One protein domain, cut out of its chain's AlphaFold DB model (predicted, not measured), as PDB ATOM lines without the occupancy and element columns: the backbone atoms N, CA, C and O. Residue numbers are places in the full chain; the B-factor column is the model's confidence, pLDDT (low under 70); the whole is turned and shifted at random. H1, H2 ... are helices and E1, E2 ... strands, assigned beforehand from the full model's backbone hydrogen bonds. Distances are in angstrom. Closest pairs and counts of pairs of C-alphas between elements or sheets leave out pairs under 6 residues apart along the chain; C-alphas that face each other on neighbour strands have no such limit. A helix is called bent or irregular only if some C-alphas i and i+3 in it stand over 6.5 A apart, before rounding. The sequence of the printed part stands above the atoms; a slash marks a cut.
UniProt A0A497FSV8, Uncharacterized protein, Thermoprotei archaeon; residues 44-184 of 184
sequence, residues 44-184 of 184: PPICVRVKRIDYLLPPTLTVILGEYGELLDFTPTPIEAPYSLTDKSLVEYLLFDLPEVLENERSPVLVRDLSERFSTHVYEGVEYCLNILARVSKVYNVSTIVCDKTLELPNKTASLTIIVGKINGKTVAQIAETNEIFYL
ATOM      1  N   PRO A  44      36.797   3.270 -32.213       87.12
ATOM      2  CA  PRO A  44      36.177   2.211 -31.412       87.12
ATOM      3  C   PRO A  44      35.115   2.787 -30.460       87.12
ATOM      4  O   PRO A  44      35.326   3.872 -29.940       87.12
ATOM      5  N   PRO A  45      33.970   2.150 -30.200       92.94
ATOM      6  CA  PRO A  45      32.983   2.727 -29.286       92.94
ATOM      7  C   PRO A  45      33.530   2.820 -27.852       92.94
ATOM      8  O   PRO A  45      34.171   1.881 -27.383       92.94
ATOM      9  N   ILE A  46      33.280   3.933 -27.153       95.00
ATOM     10  CA  ILE A  46      33.505   4.036 -25.700       95.00
ATOM     11  C   ILE A  46      32.158   3.924 -25.008       95.00
ATOM     12  O   ILE A  46      31.374   4.870 -24.992       95.00
ATOM     13  N   CYS A  47      31.919   2.742 -24.456       95.62
ATOM     14  CA  CYS A  47      30.772   2.443 -23.614       95.62
ATOM     15  C   CYS A  47      31.072   2.798 -22.153       95.62
ATOM     16  O   CYS A  47      32.234   2.821 -21.741       95.62
ATOM     17  N   VAL A  48      30.024   2.982 -21.350       97.12
ATOM     18  CA  VAL A  48      30.133   3.208 -19.901       97.12
ATOM     19  C   VAL A  48      29.439   2.105 -19.136       97.12
ATOM     20  O   VAL A  48      28.284   1.808 -19.397       97.12
ATOM     21  N   ARG A  49      30.103   1.529 -18.140       97.62
ATOM     22  CA  ARG A  49      29.465   0.635 -17.174       97.62
ATOM     23  C   ARG A  49      28.927   1.430 -15.989       97.62
ATOM     24  O   ARG A  49      29.700   2.132 -15.344       97.62
ATOM     25  N   VAL A  50      27.644   1.273 -15.674       97.56
ATOM     26  CA  VAL A  50      27.033   1.710 -14.410       97.56
ATOM     27  C   VAL A  50      27.300   0.623 -13.375       97.56
ATOM     28  O   VAL A  50      26.669  -0.434 -13.416       97.56
ATOM     29  N   LYS A  51      28.260   0.832 -12.468       96.50
ATOM     30  CA  LYS A  51      28.746  -0.249 -11.594       96.50
ATOM     31  C   LYS A  51      27.670  -0.807 -10.677       96.50
ATOM     32  O   LYS A  51      27.624  -2.016 -10.481       96.50
ATOM     33  N   ARG A  52      26.804   0.060 -10.137       95.50
ATOM     34  CA  ARG A  52      25.782  -0.337  -9.154       95.50
ATOM     35  C   ARG A  52      24.858  -1.438  -9.676       95.50
ATOM     36  O   ARG A  52      24.475  -2.310  -8.907       95.50
ATOM     37  N   ILE A  53      24.543  -1.396 -10.967       94.81
ATOM     38  CA  ILE A  53      23.613  -2.319 -11.630       94.81
ATOM     39  C   ILE A  53      24.300  -3.219 -12.666       94.81
ATOM     40  O   ILE A  53      23.629  -3.911 -13.421       94.81
ATOM     41  N   ASP A  54      25.633  -3.177 -12.722       95.25
ATOM     42  CA  ASP A  54      26.475  -3.874 -13.700       95.25
ATOM     43  C   ASP A  54      26.003  -3.751 -15.164       95.25
ATOM     44  O   ASP A  54      26.088  -4.688 -15.957       95.25
ATOM     45  N   TYR A  55      25.501  -2.573 -15.542       95.75
ATOM     46  CA  TYR A  55      24.888  -2.352 -16.853       95.75
ATOM     47  C   TYR A  55      25.821  -1.580 -17.786       95.75
ATOM     48  O   TYR A  55      26.368  -0.545 -17.405       95.75
ATOM     49  N   LEU A  56      26.003  -2.064 -19.018       96.69
ATOM     50  CA  LEU A  56      26.854  -1.424 -20.023       96.69
ATOM     51  C   LEU A  56      26.028  -0.512 -20.939       96.69
ATOM     52  O   LEU A  56      25.299  -0.981 -21.808       96.69
ATOM     53  N   LEU A  57      26.190   0.796 -20.772       95.81
ATOM     54  CA  LEU A  57      25.595   1.821 -21.617       95.81
ATOM     55  C   LEU A  57      26.302   1.875 -22.978       95.81
ATOM     56  O   LEU A  57      27.532   1.997 -23.020       95.81
ATOM     57  N   PRO A  58      25.553   1.818 -24.092       94.75
ATOM     58  CA  PRO A  58      26.117   1.953 -25.429       94.75
ATOM     59  C   PRO A  58      26.635   3.385 -25.683       94.75
ATOM     60  O   PRO A  58      26.342   4.299 -24.905       94.75
ATOM     61  N   PRO A  59      27.402   3.617 -26.767       94.69
ATOM     62  CA  PRO A  59      27.907   4.940 -27.145       94.69
ATOM     63  C   PRO A  59      26.796   5.807 -27.770       94.69
ATOM     64  O   PRO A  59      26.841   6.187 -28.939       94.69
ATOM     65  N   THR A  60      25.740   6.050 -27.004       94.75
ATOM     66  CA  THR A  60      24.560   6.825 -27.391       94.75
ATOM     67  C   THR A  60      24.190   7.788 -26.266       94.75
ATOM     68  O   THR A  60      24.816   7.787 -25.202       94.75
ATOM     69  N   LEU A  61      23.167   8.613 -26.500       96.00
ATOM     70  CA  LEU A  61      22.559   9.411 -25.444       96.00
ATOM     71  C   LEU A  61      21.691   8.524 -24.544       96.00
ATOM     72  O   LEU A  61      20.656   8.011 -24.981       96.00
ATOM     73  N   THR A  62      22.108   8.402 -23.287       96.06
ATOM     74  CA  THR A  62      21.342   7.809 -22.189       96.06
ATOM     75  C   THR A  62      20.817   8.908 -21.275       96.06
ATOM     76  O   THR A  62      21.569   9.803 -20.888       96.06
ATOM     77  N   VAL A  63      19.548   8.817 -20.881       95.81
ATOM     78  CA  VAL A  63      18.972   9.679 -19.843       95.81
ATOM     79  C   VAL A  63      18.637   8.843 -18.612       95.81
ATOM     80  O   VAL A  63      18.014   7.793 -18.726       95.81
ATOM     81  N   ILE A  64      19.043   9.311 -17.437       95.88
ATOM     82  CA  ILE A  64      18.731   8.719 -16.139       95.88
ATOM     83  C   ILE A  64      17.818   9.691 -15.385       95.88
ATOM     84  O   ILE A  64      18.216  10.813 -15.079       95.88
ATOM     85  N   LEU A  65      16.593   9.264 -15.101       94.56
ATOM     86  CA  LEU A  65      15.545  10.070 -14.484       94.56
ATOM     87  C   LEU A  65      15.297   9.663 -13.028       94.56
ATOM     88  O   LEU A  65      15.381   8.485 -12.698       94.56
ATOM     89  N   GLY A  66      14.919  10.612 -12.172       93.62
ATOM     90  CA  GLY A  66      14.476  10.359 -10.795       93.62
ATOM     91  C   GLY A  66      15.604  10.369  -9.754       93.62
ATOM     92  O   GLY A  66      16.526  11.176  -9.843       93.62
ATOM     93  N   GLU A  67      15.532   9.517  -8.724       92.56
ATOM     94  CA  GLU A  67      16.494   9.490  -7.595       92.56
ATOM     95  C   GLU A  67      17.849   8.849  -7.990       92.56
ATOM     96  O   GLU A  67      18.308   7.878  -7.397       92.56
ATOM     97  N   TYR A  68      18.519   9.396  -9.007       93.75
ATOM     98  CA  TYR A  68      19.642   8.769  -9.718       93.75
ATOM     99  C   TYR A  68      20.982   8.706  -8.961       93.75
ATOM    100  O   TYR A  68      21.954   8.171  -9.494       93.75
ATOM    101  N   GLY A  69      21.076   9.265  -7.749       93.31
ATOM    102  CA  GLY A  69      22.350   9.457  -7.039       93.31
ATOM    103  C   GLY A  69      23.164   8.172  -6.847       93.31
ATOM    104  O   GLY A  69      24.387   8.193  -6.961       93.31
ATOM    105  N   GLU A  70      22.489   7.040  -6.639       92.00
ATOM    106  CA  GLU A  70      23.120   5.721  -6.477       92.00
ATOM    107  C   GLU A  70      23.704   5.142  -7.781       92.00
ATOM    108  O   GLU A  70      24.470   4.179  -7.743       92.00
ATOM    109  N   LEU A  71      23.382   5.730  -8.938       95.19
ATOM    110  CA  LEU A  71      23.874   5.300 -10.250       95.19
ATOM    111  C   LEU A  71      25.087   6.097 -10.746       95.19
ATOM    112  O   LEU A  71      25.551   5.851 -11.854       95.19
ATOM    113  N   LEU A  72      25.626   7.027  -9.953       95.00
ATOM    114  CA  LEU A  72      26.720   7.912 -10.379       95.00
ATOM    115  C   LEU A  72      28.119   7.261 -10.380       95.00
ATOM    116  O   LEU A  72      29.108   7.940 -10.658       95.00
ATOM    117  N   ASP A  73      28.227   5.962 -10.088       95.38
ATOM    118  CA  ASP A  73      29.490   5.220 -10.180       95.38
ATOM    119  C   ASP A  73      29.654   4.577 -11.566       95.38
ATOM    120  O   ASP A  73      29.085   3.520 -11.869       95.38
ATOM    121  N   PHE A  74      30.452   5.234 -12.409       97.44
ATOM    122  CA  PHE A  74      30.665   4.884 -13.811       97.44
ATOM    123  C   PHE A  74      32.085   4.367 -14.080       97.44
ATOM    124  O   PHE A  74      33.057   4.753 -13.426       97.44
ATOM    125  N   THR A  75      32.248   3.495 -15.077       97.00
ATOM    126  CA  THR A  75      33.570   3.100 -15.595       97.00
ATOM    127  C   THR A  75      33.566   2.924 -17.117       97.00
ATOM    128  O   THR A  75      32.799   2.095 -17.609       97.00
ATOM    129  N   PRO A  76      34.432   3.639 -17.864       96.25
ATOM    130  CA  PRO A  76      35.382   4.648 -17.376       96.25
ATOM    131  C   PRO A  76      34.673   5.881 -16.786       96.25
ATOM    132  O   PRO A  76      33.478   6.081 -17.009       96.25
ATOM    133  N   THR A  77      35.394   6.667 -15.984       97.06
ATOM    134  CA  THR A  77      34.855   7.895 -15.383       97.06
ATOM    135  C   THR A  77      34.531   8.907 -16.487       97.06
ATOM    136  O   THR A  77      35.398   9.172 -17.321       97.06
ATOM    137  N   PRO A  78      33.304   9.454 -16.537       97.88
ATOM    138  CA  PRO A  78      32.932  10.435 -17.543       97.88
ATOM    139  C   PRO A  78      33.575  11.796 -17.265       97.88
ATOM    140  O   PRO A  78      33.789  12.180 -16.115       97.88
ATOM    141  N   ILE A  79      33.789  12.563 -18.329       97.88
ATOM    142  CA  ILE A  79      33.975  14.009 -18.259       97.88
ATOM    143  C   ILE A  79      32.635  14.614 -17.850       97.88
ATOM    144  O   ILE A  79      31.639  14.501 -18.569       97.88
ATOM    145  N   GLU A  80      32.604  15.252 -16.689       97.69
ATOM    146  CA  GLU A  80      31.405  15.913 -16.194       97.69
ATOM    147  C   GLU A  80      31.368  17.379 -16.640       97.69
ATOM    148  O   GLU A  80      32.339  18.116 -16.459       97.69
ATOM    149  N   ALA A  81      30.241  17.818 -17.205       97.38
ATOM    150  CA  ALA A  81      30.016  19.235 -17.461       97.38
ATOM    151  C   ALA A  81      30.005  20.012 -16.127       97.38
ATOM    152  O   ALA A  81      29.268  19.629 -15.213       97.38
ATOM    153  N   PRO A  82      30.787  21.101 -15.989       97.19
ATOM    154  CA  PRO A  82      30.866  21.838 -14.734       97.19
ATOM    155  C   PRO A  82      29.496  22.309 -14.226       97.19
ATOM    156  O   PRO A  82      28.756  22.983 -14.941       97.19
ATOM    157  N   TYR A  83      29.197  22.022 -12.953       93.44
ATOM    158  CA  TYR A  83      27.911  22.354 -12.316       93.44
ATOM    159  C   TYR A  83      27.594  23.865 -12.350       93.44
ATOM    160  O   TYR A  83      26.439  24.274 -12.326       93.44
ATOM    161  N   SER A  84      28.618  24.717 -12.405       95.75
ATOM    162  CA  SER A  84      28.462  26.173 -12.431       95.75
ATOM    163  C   SER A  84      27.963  26.735 -13.765       95.75
ATOM    164  O   SER A  84      27.651  27.921 -13.828       95.75
ATOM    165  N   LEU A  85      27.936  25.942 -14.840       97.44
ATOM    166  CA  LEU A  85      27.494  26.407 -16.153       97.44
ATOM    167  C   LEU A  85      25.972  26.330 -16.257       97.44
ATOM    168  O   LEU A  85      25.394  25.251 -16.155       97.44
ATOM    169  N   THR A  86      25.336  27.471 -16.509       96.75
ATOM    170  CA  THR A  86      23.882  27.587 -16.673       96.75
ATOM    171  C   THR A  86      23.535  28.256 -17.999       96.75
ATOM    172  O   THR A  86      24.381  28.896 -18.634       96.75
ATOM    173  N   ASP A  87      22.282  28.096 -18.423       95.94
ATOM    174  CA  ASP A  87      21.684  28.777 -19.571       95.94
ATOM    175  C   ASP A  87      22.586  28.734 -20.825       95.94
ATOM    176  O   ASP A  87      22.986  27.672 -21.308       95.94
ATOM    177  N   LYS A  88      22.948  29.910 -21.351       94.62
ATOM    178  CA  LYS A  88      23.784  30.062 -22.542       94.62
ATOM    179  C   LYS A  88      25.189  29.487 -22.354       94.62
ATOM    180  O   LYS A  88      25.728  28.917 -23.296       94.62
ATOM    181  N   SER A  89      25.780  29.620 -21.168       96.31
ATOM    182  CA  SER A  89      27.149  29.158 -20.917       96.31
ATOM    183  C   SER A  89      27.252  27.635 -20.947       96.31
ATOM    184  O   SER A  89      28.243  27.103 -21.436       96.31
ATOM    185  N   LEU A  90      26.212  26.925 -20.494       97.44
ATOM    186  CA  LEU A  90      26.132  25.473 -20.655       97.44
ATOM    187  C   LEU A  90      26.058  25.083 -22.135       97.44
ATOM    188  O   LEU A  90      26.782  24.197 -22.584       97.44
ATOM    189  N   VAL A  91      25.206  25.763 -22.903       95.19
ATOM    190  CA  VAL A  91      25.048  25.515 -24.341       95.19
ATOM    191  C   VAL A  91      26.355  25.764 -25.101       95.19
ATOM    192  O   VAL A  91      26.752  24.940 -25.923       95.19
ATOM    193  N   GLU A  92      27.045  26.870 -24.814       93.12
ATOM    194  CA  GLU A  92      28.343  27.196 -25.416       93.12
ATOM    195  C   GLU A  92      29.403  26.143 -25.083       93.12
ATOM    196  O   GLU A  92      30.110  25.688 -25.983       93.12
ATOM    197  N   TYR A  93      29.456  25.696 -23.828       95.75
ATOM    198  CA  TYR A  93      30.361  24.628 -23.416       95.75
ATOM    199  C   TYR A  93      30.115  23.341 -24.207       95.75
ATOM    200  O   TYR A  93      31.047  22.770 -24.768       95.75
ATOM    201  N   LEU A  94      28.858  22.899 -24.310       95.62
ATOM    202  CA  LEU A  94      28.513  21.663 -25.017       95.62
ATOM    203  C   LEU A  94      28.793  21.733 -26.525       95.62
ATOM    204  O   LEU A  94      29.109  20.710 -27.129       95.62
ATOM    205  N   LEU A  95      28.661  22.915 -27.136       92.25
ATOM    206  CA  LEU A  95      28.877  23.114 -28.572       92.25
ATOM    207  C   LEU A  95      30.339  23.304 -28.962       92.25
ATOM    208  O   LEU A  95      30.692  22.986 -30.097       92.25
ATOM    209  N   PHE A  96      31.158  23.874 -28.076       90.00
ATOM    210  CA  PHE A  96      32.485  24.356 -28.457       90.00
ATOM    211  C   PHE A  96      33.611  23.817 -27.581       90.00
ATOM    212  O   PHE A  96      34.605  23.351 -28.129       90.00
ATOM    213  N   ASP A  97      33.464  23.860 -26.255       93.06
ATOM    214  CA  ASP A  97      34.521  23.441 -25.324       93.06
ATOM    215  C   ASP A  97      34.593  21.918 -25.188       93.06
ATOM    216  O   ASP A  97      35.661  21.324 -25.308       93.06
ATOM    217  N   LEU A  98      33.450  21.261 -24.986       94.31
ATOM    218  CA  LEU A  98      33.380  19.809 -24.835       94.31
ATOM    219  C   LEU A  98      33.959  19.061 -26.054       94.31
ATOM    220  O   LEU A  98      34.755  18.146 -25.850       94.31
ATOM    221  N   PRO A  99      33.620  19.418 -27.305       91.19
ATOM    222  CA  PRO A  99      34.242  18.805 -28.476       91.19
ATOM    223  C   PRO A  99      35.767  18.947 -28.526       91.19
ATOM    224  O   PRO A  99      36.454  17.987 -28.860       91.19
ATOM    225  N   GLU A 100      36.309  20.110 -28.151       90.19
ATOM    226  CA  GLU A 100      37.758  20.340 -28.108       90.19
ATOM    227  C   GLU A 100      38.436  19.420 -27.085       90.19
ATOM    228  O   GLU A 100      39.487  18.837 -27.357       90.19
ATOM    229  N   VAL A 101      37.801  19.215 -25.928       92.62
ATOM    230  CA  VAL A 101      38.266  18.230 -24.945       92.62
ATOM    231  C   VAL A 101      38.210  16.814 -25.527       92.62
ATOM    232  O   VAL A 101      39.181  16.075 -25.399       92.62
ATOM    233  N   LEU A 102      37.126  16.440 -26.213       91.94
ATOM    234  CA  LEU A 102      36.933  15.091 -26.763       91.94
ATOM    235  C   LEU A 102      37.842  14.746 -27.954       91.94
ATOM    236  O   LEU A 102      38.121  13.564 -28.170       91.94
ATOM    237  N   GLU A 103      38.309  15.738 -28.716       87.50
ATOM    238  CA  GLU A 103      39.356  15.549 -29.734       87.50
ATOM    239  C   GLU A 103      40.701  15.162 -29.101       87.50
ATOM    240  O   GLU A 103      41.445  14.355 -29.660       87.50
ATOM    241  N   ASN A 104      41.004  15.707 -27.918       88.44
ATOM    242  CA  ASN A 104      42.240  15.419 -27.188       88.44
ATOM    243  C   ASN A 104      42.139  14.125 -26.370       88.44
ATOM    244  O   ASN A 104      43.039  13.285 -26.400       88.44
ATOM    245  N   GLU A 105      41.037  13.963 -25.643       91.19
ATOM    246  CA  GLU A 105      40.774  12.832 -24.765       91.19
ATOM    247  C   GLU A 105      39.333  12.363 -24.938       91.19
ATOM    248  O   GLU A 105      38.376  12.864 -24.343       91.19
ATOM    249  N   ARG A 106      39.179  11.343 -25.775       92.25
ATOM    250  CA  ARG A 106      37.877  10.759 -26.042       92.25
ATOM    251  C   ARG A 106      37.420   9.956 -24.828       92.25
ATOM    252  O   ARG A 106      37.937   8.871 -24.574       92.25
ATOM    253  N   SER A 107      36.417  10.480 -24.136       96.31
ATOM    254  CA  SER A 107      35.873   9.920 -22.899       96.31
ATOM    255  C   SER A 107      34.347  10.053 -22.875       96.31
ATOM    256  O   SER A 107      33.780  10.833 -23.645       96.31
ATOM    257  N   PRO A 108      33.643   9.278 -22.034       98.06
ATOM    258  CA  PRO A 108      32.210   9.458 -21.865       98.06
ATOM    259  C   PRO A 108      31.889  10.819 -21.257       98.06
ATOM    260  O   PRO A 108      32.741  11.430 -20.619       98.06
ATOM    261  N   VAL A 109      30.649  11.270 -21.410       98.50
ATOM    262  CA  VAL A 109      30.212  12.591 -20.942       98.50
ATOM    263  C   VAL A 109      29.061  12.446 -19.962       98.50
ATOM    264  O   VAL A 109      28.156  11.649 -20.197       98.50
ATOM    265  N   LEU A 110      29.072  13.243 -18.896       98.56
ATOM    266  CA  LEU A 110      28.006  13.320 -17.904       98.56
ATOM    267  C   LEU A 110      27.517  14.763 -17.745       98.56
ATOM    268  O   LEU A 110      28.312  15.682 -17.562       98.56
ATOM    269  N   VAL A 111      26.198  14.950 -17.748       98.12
ATOM    270  CA  VAL A 111      25.548  16.207 -17.365       98.12
ATOM    271  C   VAL A 111      24.495  15.910 -16.304       98.12
ATOM    272  O   VAL A 111      23.565  15.147 -16.549       98.12
ATOM    273  N   ARG A 112      24.644  16.499 -15.117       97.38
ATOM    274  CA  ARG A 112      23.691  16.353 -14.006       97.38
ATOM    275  C   ARG A 112      22.750  17.544 -13.906       97.38
ATOM    276  O   ARG A 112      23.161  18.664 -14.221       97.38
ATOM    277  N   ASP A 113      21.546  17.277 -13.411       95.69
ATOM    278  CA  ASP A 113      20.505  18.247 -13.053       95.69
ATOM    279  C   ASP A 113      20.208  19.226 -14.196       95.69
ATOM    280  O   ASP A 113      20.136  20.434 -13.996       95.69
ATOM    281  N   LEU A 114      20.113  18.702 -15.425       95.44
ATOM    282  CA  LEU A 114      20.069  19.496 -16.655       95.44
ATOM    283  C   LEU A 114      18.925  20.521 -16.669       95.44
ATOM    284  O   LEU A 114      19.139  21.656 -17.082       95.44
ATOM    285  N   SER A 115      17.732  20.148 -16.217       93.88
ATOM    286  CA  SER A 115      16.571  21.041 -16.144       93.88
ATOM    287  C   SER A 115      16.780  22.190 -15.155       93.88
ATOM    288  O   SER A 115      16.395  23.320 -15.444       93.88
ATOM    289  N   GLU A 116      17.484  21.946 -14.048       94.50
ATOM    290  CA  GLU A 116      17.827  22.967 -13.049       94.50
ATOM    291  C   GLU A 116      18.913  23.945 -13.548       94.50
ATOM    292  O   GLU A 116      19.136  24.990 -12.937       94.50
ATOM    293  N   ARG A 117      19.583  23.647 -14.675       95.06
ATOM    294  CA  ARG A 117      20.590  24.532 -15.299       95.06
ATOM    295  C   ARG A 117      19.997  25.694 -16.081       95.06
ATOM    296  O   ARG A 117      20.764  26.537 -16.547       95.06
ATOM    297  N   PHE A 118      18.684  25.724 -16.278       95.25
ATOM    298  CA  PHE A 118      18.017  26.752 -17.064       95.25
ATOM    299  C   PHE A 118      17.117  27.607 -16.179       95.25
ATOM    300  O   PHE A 118      16.235  27.114 -15.482       95.25
ATOM    301  N   SER A 119      17.333  28.917 -16.236       93.56
ATOM    302  CA  SER A 119      16.539  29.926 -15.531       93.56
ATOM    303  C   SER A 119      15.264  30.306 -16.287       93.56
ATOM    304  O   SER A 119      14.274  30.729 -15.691       93.56
ATOM    305  N   THR A 120      15.286  30.162 -17.613       91.69
ATOM    306  CA  THR A 120      14.205  30.513 -18.541       91.69
ATOM    307  C   THR A 120      14.198  29.535 -19.709       91.69
ATOM    308  O   THR A 120      15.218  28.901 -19.972       91.69
ATOM    309  N   HIS A 121      13.059  29.406 -20.405       90.62
ATOM    310  CA  HIS A 121      12.926  28.518 -21.573       90.62
ATOM    311  C   HIS A 121      13.473  27.104 -21.305       90.62
ATOM    312  O   HIS A 121      14.235  26.549 -22.094       90.62
ATOM    313  N   VAL A 122      13.143  26.562 -20.124       91.50
ATOM    314  CA  VAL A 122      13.741  25.326 -19.593       91.50
ATOM    315  C   VAL A 122      13.561  24.175 -20.573       91.50
ATOM    316  O   VAL A 122      14.515  23.469 -20.875       91.50
ATOM    317  N   TYR A 123      12.351  24.014 -21.106       89.88
ATOM    318  CA  TYR A 123      12.043  22.936 -22.036       89.88
ATOM    319  C   TYR A 123      12.898  23.026 -23.307       89.88
ATOM    320  O   TYR A 123      13.556  22.055 -23.678       89.88
ATOM    321  N   GLU A 124      12.951  24.200 -23.939       91.31
ATOM    322  CA  GLU A 124      13.715  24.421 -25.168       91.31
ATOM    323  C   GLU A 124      15.224  24.281 -24.935       91.31
ATOM    324  O   GLU A 124      15.930  23.684 -25.750       91.31
ATOM    325  N   GLY A 125      15.723  24.794 -23.807       92.88
ATOM    326  CA  GLY A 125      17.122  24.670 -23.407       92.88
ATOM    327  C   GLY A 125      17.532  23.214 -23.200       92.88
ATOM    328  O   GLY A 125      18.540  22.766 -23.751       92.88
ATOM    329  N   VAL A 126      16.716  22.446 -22.472       93.44
ATOM    330  CA  VAL A 126      16.959  21.018 -22.252       93.44
ATOM    331  C   VAL A 126      16.890  20.243 -23.566       93.44
ATOM    332  O   VAL A 126      17.819  19.495 -23.871       93.44
ATOM    333  N   GLU A 127      15.836  20.422 -24.365       92.44
ATOM    334  CA  GLU A 127      15.679  19.741 -25.655       92.44
ATOM    335  C   GLU A 127      16.887  19.997 -26.563       92.44
ATOM    336  O   GLU A 127      17.434  19.068 -27.171       92.44
ATOM    337  N   TYR A 128      17.366  21.240 -26.591       93.38
ATOM    338  CA  TYR A 128      18.537  21.612 -27.363       93.38
ATOM    339  C   TYR A 128      19.824  20.964 -26.833       93.38
ATOM    340  O   TYR A 128      20.592  20.400 -27.617       93.38
ATOM    341  N   CYS A 129      20.046  20.943 -25.517       95.19
ATOM    342  CA  CYS A 129      21.184  20.242 -24.912       95.19
ATOM    343  C   CYS A 129      21.168  18.736 -25.190       95.19
ATOM    344  O   CYS A 129      22.204  18.173 -25.554       95.19
ATOM    345  N   LEU A 130      20.009  18.081 -25.079       95.38
ATOM    346  CA  LEU A 130      19.860  16.668 -25.430       95.38
ATOM    347  C   LEU A 130      20.195  16.438 -26.910       95.38
ATOM    348  O   LEU A 130      20.920  15.501 -27.245       95.38
ATOM    349  N   ASN A 131      19.742  17.321 -27.802       94.06
ATOM    350  CA  ASN A 131      20.080  17.250 -29.221       94.06
ATOM    351  C   ASN A 131      21.593  17.395 -29.474       94.06
ATOM    352  O   ASN A 131      22.153  16.653 -30.285       94.06
ATOM    353  N   ILE A 132      22.268  18.317 -28.783       95.06
ATOM    354  CA  ILE A 132      23.727  18.473 -28.864       95.06
ATOM    355  C   ILE A 132      24.415  17.187 -28.394       95.06
ATOM    356  O   ILE A 132      25.227  16.630 -29.128       95.06
ATOM    357  N   LEU A 133      24.052  16.651 -27.227       96.06
ATOM    358  CA  LEU A 133      24.666  15.446 -26.656       96.06
ATOM    359  C   LEU A 133      24.408  14.176 -27.484       96.06
ATOM    360  O   LEU A 133      25.263  13.288 -27.547       96.06
ATOM    361  N   ALA A 134      23.268  14.079 -28.166       94.00
ATOM    362  CA  ALA A 134      23.011  13.018 -29.137       94.00
ATOM    363  C   ALA A 134      23.932  13.130 -30.367       94.00
ATOM    364  O   ALA A 134      24.396  12.123 -30.906       94.00
ATOM    365  N   ARG A 135      24.245  14.353 -30.811       92.75
ATOM    366  CA  ARG A 135      25.236  14.574 -31.875       92.75
ATOM    367  C   ARG A 135      26.652  14.282 -31.385       92.75
ATOM    368  O   ARG A 135      27.382  13.605 -32.101       92.75
ATOM    369  N   VAL A 136      27.013  14.706 -30.172       93.75
ATOM    370  CA  VAL A 136      28.319  14.423 -29.551       93.75
ATOM    371  C   VAL A 136      28.562  12.917 -29.468       93.75
ATOM    372  O   VAL A 136      29.595  12.456 -29.947       93.75
ATOM    373  N   SER A 137      27.609  12.134 -28.950       94.06
ATOM    374  CA  SER A 137      27.772  10.671 -28.868       94.06
ATOM    375  C   SER A 137      28.002  10.040 -30.239       94.06
ATOM    376  O   SER A 137      28.874   9.189 -30.384       94.06
ATOM    377  N   LYS A 138      27.301  10.510 -31.277       90.44
ATOM    378  CA  LYS A 138      27.466  10.019 -32.650       90.44
ATOM    379  C   LYS A 138      28.800  10.417 -33.285       90.44
ATOM    380  O   LYS A 138      29.402   9.598 -33.974       90.44
ATOM    381  N   VAL A 139      29.229  11.665 -33.102       89.06
ATOM    382  CA  VAL A 139      30.486  12.182 -33.662       89.06
ATOM    383  C   VAL A 139      31.665  11.520 -32.957       89.06
ATOM    384  O   VAL A 139      32.505  10.913 -33.601       89.06
ATOM    385  N   TYR A 140      31.697  11.510 -31.632       90.69
ATOM    386  CA  TYR A 140      32.840  10.974 -30.893       90.69
ATOM    387  C   TYR A 140      32.749   9.462 -30.628       90.69
ATOM    388  O   TYR A 140      33.711   8.856 -30.162       90.69
ATOM    389  N   ASN A 141      31.631   8.810 -30.960       92.69
ATOM    390  CA  ASN A 141      31.358   7.399 -30.661       92.69
ATOM    391  C   ASN A 141      31.604   7.059 -29.174       92.69
ATOM    392  O   ASN A 141      32.326   6.111 -28.844       92.69
ATOM    393  N   VAL A 142      31.040   7.888 -28.290       95.44
ATOM    394  CA  VAL A 142      31.130   7.797 -26.821       95.44
ATOM    395  C   VAL A 142      29.740   7.818 -26.191       95.44
ATOM    396  O   VAL A 142      28.809   8.375 -26.772       95.44
ATOM    397  N   SER A 143      29.584   7.255 -24.993       97.19
ATOM    398  CA  SER A 143      28.351   7.413 -24.212       97.19
ATOM    399  C   SER A 143      28.204   8.851 -23.714       97.19
ATOM    400  O   SER A 143      29.127   9.401 -23.106       97.19
ATOM    401  N   THR A 144      27.033   9.448 -23.926       97.88
ATOM    402  CA  THR A 144      26.635  10.711 -23.293       97.88
ATOM    403  C   THR A 144      25.496  10.422 -22.322       97.88
ATOM    404  O   THR A 144      24.526   9.751 -22.667       97.88
ATOM    405  N   ILE A 145      25.640  10.867 -21.080       98.06
ATOM    406  CA  ILE A 145      24.745  10.538 -19.973       98.06
ATOM    407  C   ILE A 145      24.177  11.842 -19.432       98.06
ATOM    408  O   ILE A 145      24.922  12.758 -19.086       98.06
ATOM    409  N   VAL A 146      22.856  11.918 -19.346       97.19
ATOM    410  CA  VAL A 146      22.156  13.029 -18.704       97.19
ATOM    411  C   VAL A 146      21.398  12.488 -17.513       97.19
ATOM    412  O   VAL A 146      20.585  11.586 -17.670       97.19
ATOM    413  N   CYS A 147      21.649  13.041 -16.335       96.06
ATOM    414  CA  CYS A 147      20.924  12.695 -15.124       96.06
ATOM    415  C   CYS A 147      20.041  13.864 -14.705       96.06
ATOM    416  O   CYS A 147      20.518  14.996 -14.637       96.06
ATOM    417  N   ASP A 148      18.780  13.599 -14.392       94.81
ATOM    418  CA  ASP A 148      17.850  14.625 -13.931       94.81
ATOM    419  C   ASP A 148      16.758  14.019 -13.041       94.81
ATOM    420  O   ASP A 148      16.378  12.867 -13.213       94.81
ATOM    421  N   LYS A 149      16.246  14.768 -12.065       90.81
ATOM    422  CA  LYS A 149      15.186  14.276 -11.171       90.81
ATOM    423  C   LYS A 149      13.788  14.469 -11.742       90.81
ATOM    424  O   LYS A 149      12.918  13.638 -11.502       90.81
ATOM    425  N   THR A 150      13.573  15.578 -12.437       83.69
ATOM    426  CA  THR A 150      12.250  16.114 -12.782       83.69
ATOM    427  C   THR A 150      12.059  16.320 -14.275       83.69
ATOM    428  O   THR A 150      10.997  16.772 -14.689       83.69
ATOM    429  N   LEU A 151      13.070  16.013 -15.085       81.38
ATOM    430  CA  LEU A 151      13.000  16.195 -16.520       81.38
ATOM    431  C   LEU A 151      11.860  15.382 -17.137       81.38
ATOM    432  O   LEU A 151      11.900  14.152 -17.201       81.38
ATOM    433  N   GLU A 152      10.878  16.099 -17.670       72.81
ATOM    434  CA  GLU A 152       9.902  15.549 -18.597       72.81
ATOM    435  C   GLU A 152      10.541  15.496 -19.985       72.81
ATOM    436  O   GLU A 152      10.842  16.522 -20.597       72.81
ATOM    437  N   LEU A 153      10.818  14.285 -20.470       65.56
ATOM    438  CA  LEU A 153      11.480  14.115 -21.757       65.56
ATOM    439  C   LEU A 153      10.540  14.472 -22.919       65.56
ATOM    440  O   LEU A 153       9.451  13.897 -23.023       65.56
ATOM    441  N   PRO A 154      10.984  15.314 -23.873       57.06
ATOM    442  CA  PRO A 154      10.401  15.334 -25.206       57.06
ATOM    443  C   PRO A 154      10.473  13.925 -25.807       57.06
ATOM    444  O   PRO A 154      11.495  13.240 -25.709       57.06
ATOM    445  N   ASN A 155       9.398  13.478 -26.455       51.62
ATOM    446  CA  ASN A 155       9.362  12.175 -27.118       51.62
ATOM    447  C   ASN A 155      10.572  11.984 -28.067       51.62
ATOM    448  O   ASN A 155      10.727  12.740 -29.022       51.62
ATOM    449  N   LYS A 156      11.327  10.885 -27.876       60.34
ATOM    450  CA  LYS A 156      12.322  10.281 -28.802       60.34
ATOM    451  C   LYS A 156      13.750  10.857 -28.871       60.34
ATOM    452  O   LYS A 156      14.497  10.430 -29.752       60.34
ATOM    453  N   THR A 157      14.179  11.759 -27.988       65.75
ATOM    454  CA  THR A 157      15.559  12.297 -28.078       65.75
ATOM    455  C   THR A 157      16.614  11.359 -27.481       65.75
ATOM    456  O   THR A 157      17.719  11.251 -28.013       65.75
ATOM    457  N   ALA A 158      16.278  10.644 -26.404       72.94
ATOM    458  CA  ALA A 158      17.155   9.653 -25.786       72.94
ATOM    459  C   ALA A 158      17.096   8.314 -26.536       72.94
ATOM    460  O   ALA A 158      16.037   7.901 -27.007       72.94
ATOM    461  N   SER A 159      18.237   7.628 -26.637       83.06
ATOM    462  CA  SER A 159      18.286   6.261 -27.178       83.06
ATOM    463  C   SER A 159      18.013   5.201 -26.112       83.06
ATOM    464  O   SER A 159      17.639   4.084 -26.457       83.06
ATOM    465  N   LEU A 160      18.253   5.541 -24.845       90.12
ATOM    466  CA  LEU A 160      18.031   4.681 -23.690       90.12
ATOM    467  C   LEU A 160      17.620   5.543 -22.496       90.12
ATOM    468  O   LEU A 160      18.217   6.600 -22.263       90.12
ATOM    469  N   THR A 161      16.635   5.080 -21.734       93.62
ATOM    470  CA  THR A 161      16.103   5.783 -20.569       93.62
ATOM    471  C   THR A 161      16.134   4.868 -19.353       93.62
ATOM    472  O   THR A 161      15.557   3.784 -19.357       93.62
ATOM    473  N   ILE A 162      16.785   5.316 -18.282       94.44
ATOM    474  CA  ILE A 162      16.792   4.638 -16.985       94.44
ATOM    475  C   ILE A 162      15.925   5.444 -16.028       94.44
ATOM    476  O   ILE A 162      16.211   6.605 -15.768       94.44
ATOM    477  N   ILE A 163      14.878   4.839 -15.484       94.31
ATOM    478  CA  ILE A 163      13.997   5.470 -14.502       94.31
ATOM    479  C   ILE A 163      14.382   4.959 -13.119       94.31
ATOM    480  O   ILE A 163      14.359   3.755 -12.869       94.31
ATOM    481  N   VAL A 164      14.727   5.870 -12.217       94.81
ATOM    482  CA  VAL A 164      15.121   5.572 -10.842       94.81
ATOM    483  C   VAL A 164      14.032   6.040  -9.890       94.81
ATOM    484  O   VAL A 164      13.711   7.224  -9.804       94.81
ATOM    485  N   GLY A 165      13.447   5.098  -9.161       92.69
ATOM    486  CA  GLY A 165      12.311   5.363  -8.286       92.69
ATOM    487  C   GLY A 165      12.140   4.283  -7.234       92.69
ATOM    488  O   GLY A 165      13.077   3.551  -6.932       92.69
ATOM    489  N   LYS A 166      10.936   4.174  -6.662       92.12
ATOM    490  CA  LYS A 166      10.639   3.204  -5.599       92.12
ATOM    491  C   LYS A 166       9.565   2.210  -6.017       92.12
ATOM    492  O   LYS A 166       8.478   2.606  -6.425       92.12
ATOM    493  N   ILE A 167       9.837   0.923  -5.813       89.75
ATOM    494  CA  ILE A 167       8.859  -0.168  -5.906       89.75
ATOM    495  C   ILE A 167       8.783  -0.844  -4.539       89.75
ATOM    496  O   ILE A 167       9.787  -1.323  -4.016       89.75
ATOM    497  N   ASN A 168       7.590  -0.875  -3.937       89.25
ATOM    498  CA  ASN A 168       7.358  -1.460  -2.606       89.25
ATOM    499  C   ASN A 168       8.331  -0.936  -1.527       89.25
ATOM    500  O   ASN A 168       8.812  -1.692  -0.685       89.25
ATOM    501  N   GLY A 169       8.660   0.360  -1.586       88.25
ATOM    502  CA  GLY A 169       9.581   1.015  -0.651       88.25
ATOM    503  C   GLY A 169      11.071   0.764  -0.907       88.25
ATOM    504  O   GLY A 169      11.890   1.334  -0.191       88.25
ATOM    505  N   LYS A 170      11.440  -0.036  -1.915       90.12
ATOM    506  CA  LYS A 170      12.833  -0.248  -2.334       90.12
ATOM    507  C   LYS A 170      13.176   0.629  -3.527       90.12
ATOM    508  O   LYS A 170      12.375   0.702  -4.460       90.12
ATOM    509  N   THR A 171      14.352   1.246  -3.509       92.81
ATOM    510  CA  THR A 171      14.871   1.983  -4.662       92.81
ATOM    511  C   THR A 171      15.212   1.000  -5.783       92.81
ATOM    512  O   THR A 171      15.794  -0.060  -5.549       92.81
ATOM    513  N   VAL A 172      14.807   1.328  -7.002       95.44
ATOM    514  CA  VAL A 172      15.053   0.526  -8.198       95.44
ATOM    515  C   VAL A 172      15.472   1.418  -9.355       95.44
ATOM    516  O   VAL A 172      15.031   2.563  -9.446       95.44
ATOM    517  N   ALA A 173      16.267   0.864 -10.262       96.06
ATOM    518  CA  ALA A 173      16.500   1.406 -11.591       96.06
ATOM    519  C   ALA A 173      15.806   0.510 -12.622       96.06
ATOM    520  O   ALA A 173      16.018  -0.701 -12.631       96.06
ATOM    521  N   GLN A 174      14.986   1.093 -13.489       95.25
ATOM    522  CA  GLN A 174      14.302   0.393 -14.570       95.25
ATOM    523  C   GLN A 174      14.789   0.912 -15.919       95.25
ATOM    524  O   GLN A 174      14.763   2.117 -16.155       95.25
ATOM    525  N   ILE A 175      15.171   0.016 -16.826       94.38
ATOM    526  CA  ILE A 175      15.419   0.369 -18.229       94.38
ATOM    527  C   ILE A 175      14.062   0.457 -18.926       94.38
ATOM    528  O   ILE A 175      13.353  -0.545 -19.030       94.38
ATOM    529  N   ALA A 176      13.669   1.646 -19.377       91.44
ATOM    530  CA  ALA A 176      12.331   1.885 -19.920       91.44
ATOM    531  C   ALA A 176      12.068   1.069 -21.195       91.44
ATOM    532  O   ALA A 176      10.955   0.601 -21.422       91.44
ATOM    533  N   GLU A 177      13.098   0.868 -22.016       89.88
ATOM    534  CA  GLU A 177      12.987   0.197 -23.308       89.88
ATOM    535  C   GLU A 177      12.837  -1.328 -23.185       89.88
ATOM    536  O   GLU A 177      12.171  -1.943 -24.017       89.88
ATOM    537  N   THR A 178      13.432  -1.946 -22.158       90.88
ATOM    538  CA  THR A 178      13.413  -3.410 -21.957       90.88
ATOM    539  C   THR A 178      12.541  -3.852 -20.782       90.88
ATOM    540  O   THR A 178      12.215  -5.033 -20.677       90.88
ATOM    541  N   ASN A 179      12.124  -2.922 -19.918       91.06
ATOM    542  CA  ASN A 179      11.496  -3.177 -18.619       91.06
ATOM    543  C   ASN A 179      12.354  -4.002 -17.643       91.06
ATOM    544  O   ASN A 179      11.826  -4.543 -16.671       91.06
ATOM    545  N   GLU A 180      13.665  -4.093 -17.865       94.06
ATOM    546  CA  GLU A 180      14.583  -4.699 -16.898       94.06
ATOM    547  C   GLU A 180      14.643  -3.849 -15.626       94.06
ATOM    548  O   GLU A 180      14.780  -2.628 -15.701       94.06
ATOM    549  N   ILE A 181      14.540  -4.496 -14.460       94.75
ATOM    550  CA  ILE A 181      14.535  -3.844 -13.145       94.75
ATOM    551  C   ILE A 181      15.748  -4.306 -12.346       94.75
ATOM    552  O   ILE A 181      15.967  -5.502 -12.151       94.75
ATOM    553  N   PHE A 182      16.479  -3.337 -11.811       95.19
ATOM    554  CA  PHE A 182      17.622  -3.517 -10.935       95.19
ATOM    555  C   PHE A 182      17.291  -2.943  -9.562       95.19
ATOM    556  O   PHE A 182      16.820  -1.814  -9.454       95.19
ATOM    557  N   TYR A 183      17.533  -3.718  -8.508       91.69
ATOM    558  CA  TYR A 183      17.384  -3.236  -7.137       91.69
ATOM    559  C   TYR A 183      18.662  -2.517  -6.726       91.69
ATOM    560  O   TYR A 183      19.748  -3.081  -6.887       91.69
ATOM    561  N   LEU A 184      18.509  -1.282  -6.242       89.12
ATOM    562  CA  LEU A 184      19.621  -0.468  -5.765       89.12
ATOM    563  C   LEU A 184      19.883  -0.742  -4.291       89.12
ATOM    564  O   LEU A 184      18.937  -0.992  -3.510       89.12
TER     565      LEU A 184
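What this domain is: This is residues 44 to 184 of the 184 residues of an uncharacterized protein of Thermoprotei archaeon (UniProt A0A497FSV8). A twisted, curled sheet of six strands has the long helix H3 over one face at its E4, E5, E3 end, with the long helix H2 side by side with H3 and off the sheet; the other end of the sheet, E6 E7 E8, runs on away from these two helices. Short helix H1 and a small separate hairpin, E1 and E2, lie on the side away from H3. The printed part has 141 residues, with elements in the order E1 E2 E3 H1 H2 E4 H3 E5 E6 E7 E8, class mixed, helices and strands; the large sheet runs E4 E5 E3 E6 E7 E8 and is mixed. The whole is compact, radius of gyration of the C-alphas 14.3 A, spanning 44 by 37 by 26 A.

How they stand to each other: E1, residues 48 to 50, and E2, residues 55 to 57, form an antiparallel hairpin, with N 50 and O 55 2.8 A apart. E3, residues 61 to 66, is parallel to E5, residues 144 to 148 (N 62 and O 144, 2.8 A), and to E6, residues 160 to 167 (N 65 and O 162, 2.8 A). E4, residues 109 to 112, an edge strand, is parallel to E5 (N 145 and O 109, 2.8 A). E6 bends by 50 degrees at residue 164 and opens a meander, each strand the antiparallel neighbour of the one before, with E7, residues 170 to 175 (N 163 and O 174, 2.8 A), and E8, residues 181 to 183 (N 182 and O 173, 2.8 A). H1, residues 68 to 71, is on the sheet at a height of 5.2 A, over none of its strands. H3, residues 122 to 140, is on the opposite face at a height of 9.2 A, along E5 at 1 degree on the local plane; its closest C-alphas to E5 are Ser 137 and Thr 144, 5.7 A. H2, residues 87 to 104, touches H3 at a shallow tilt of 7 degrees, the same way, closest C-alphas Val 91 and Cys 129, 6.6 A; it is only just not on the sheet, with 4 pairs of C-alphas within 10 A. E4, H3, E5 is a strand-helix-strand unit, parallel neighbours joined through a helix, with a right-handed crossover; E3, H1 H2, E4 is a split one, with E5 between its strands, left-handed. Every O i to N i+4 pair is within hydrogen-bond range in H3, 10 of 14 in H2, and H1 is too short for one.

Where its parts are: E1 begins at C-alpha 48 (30.133, 3.208, -19.901). H2 is 25.7 A long, with a kink of 31 degrees near residue 96, and only just irregular: C-alphas 95 and 98 are 6.7 A apart. H3, 26.4 A, begins at (13.741, 25.326, -19.593). E6 is 20.6 A long, E3 16.8 A and E7 16.1 A. E8 ends at C-alpha 183 (17.384, -3.236, -7.137).

The domain as a whole: The C-alphas farthest apart, of Asn 104 and Asn 168, are 45.9 A apart. The printed part has no cut. The links H1 to H2 and E5 to E6 are long; in the first, residues 74 to 75 pair with residues 49 to 50 of E1, and residues 79 to 80 with residues 109 to 110 of E4. The mean pLDDT of the printed part is 92.4, and residues 153 to 157 are under 70.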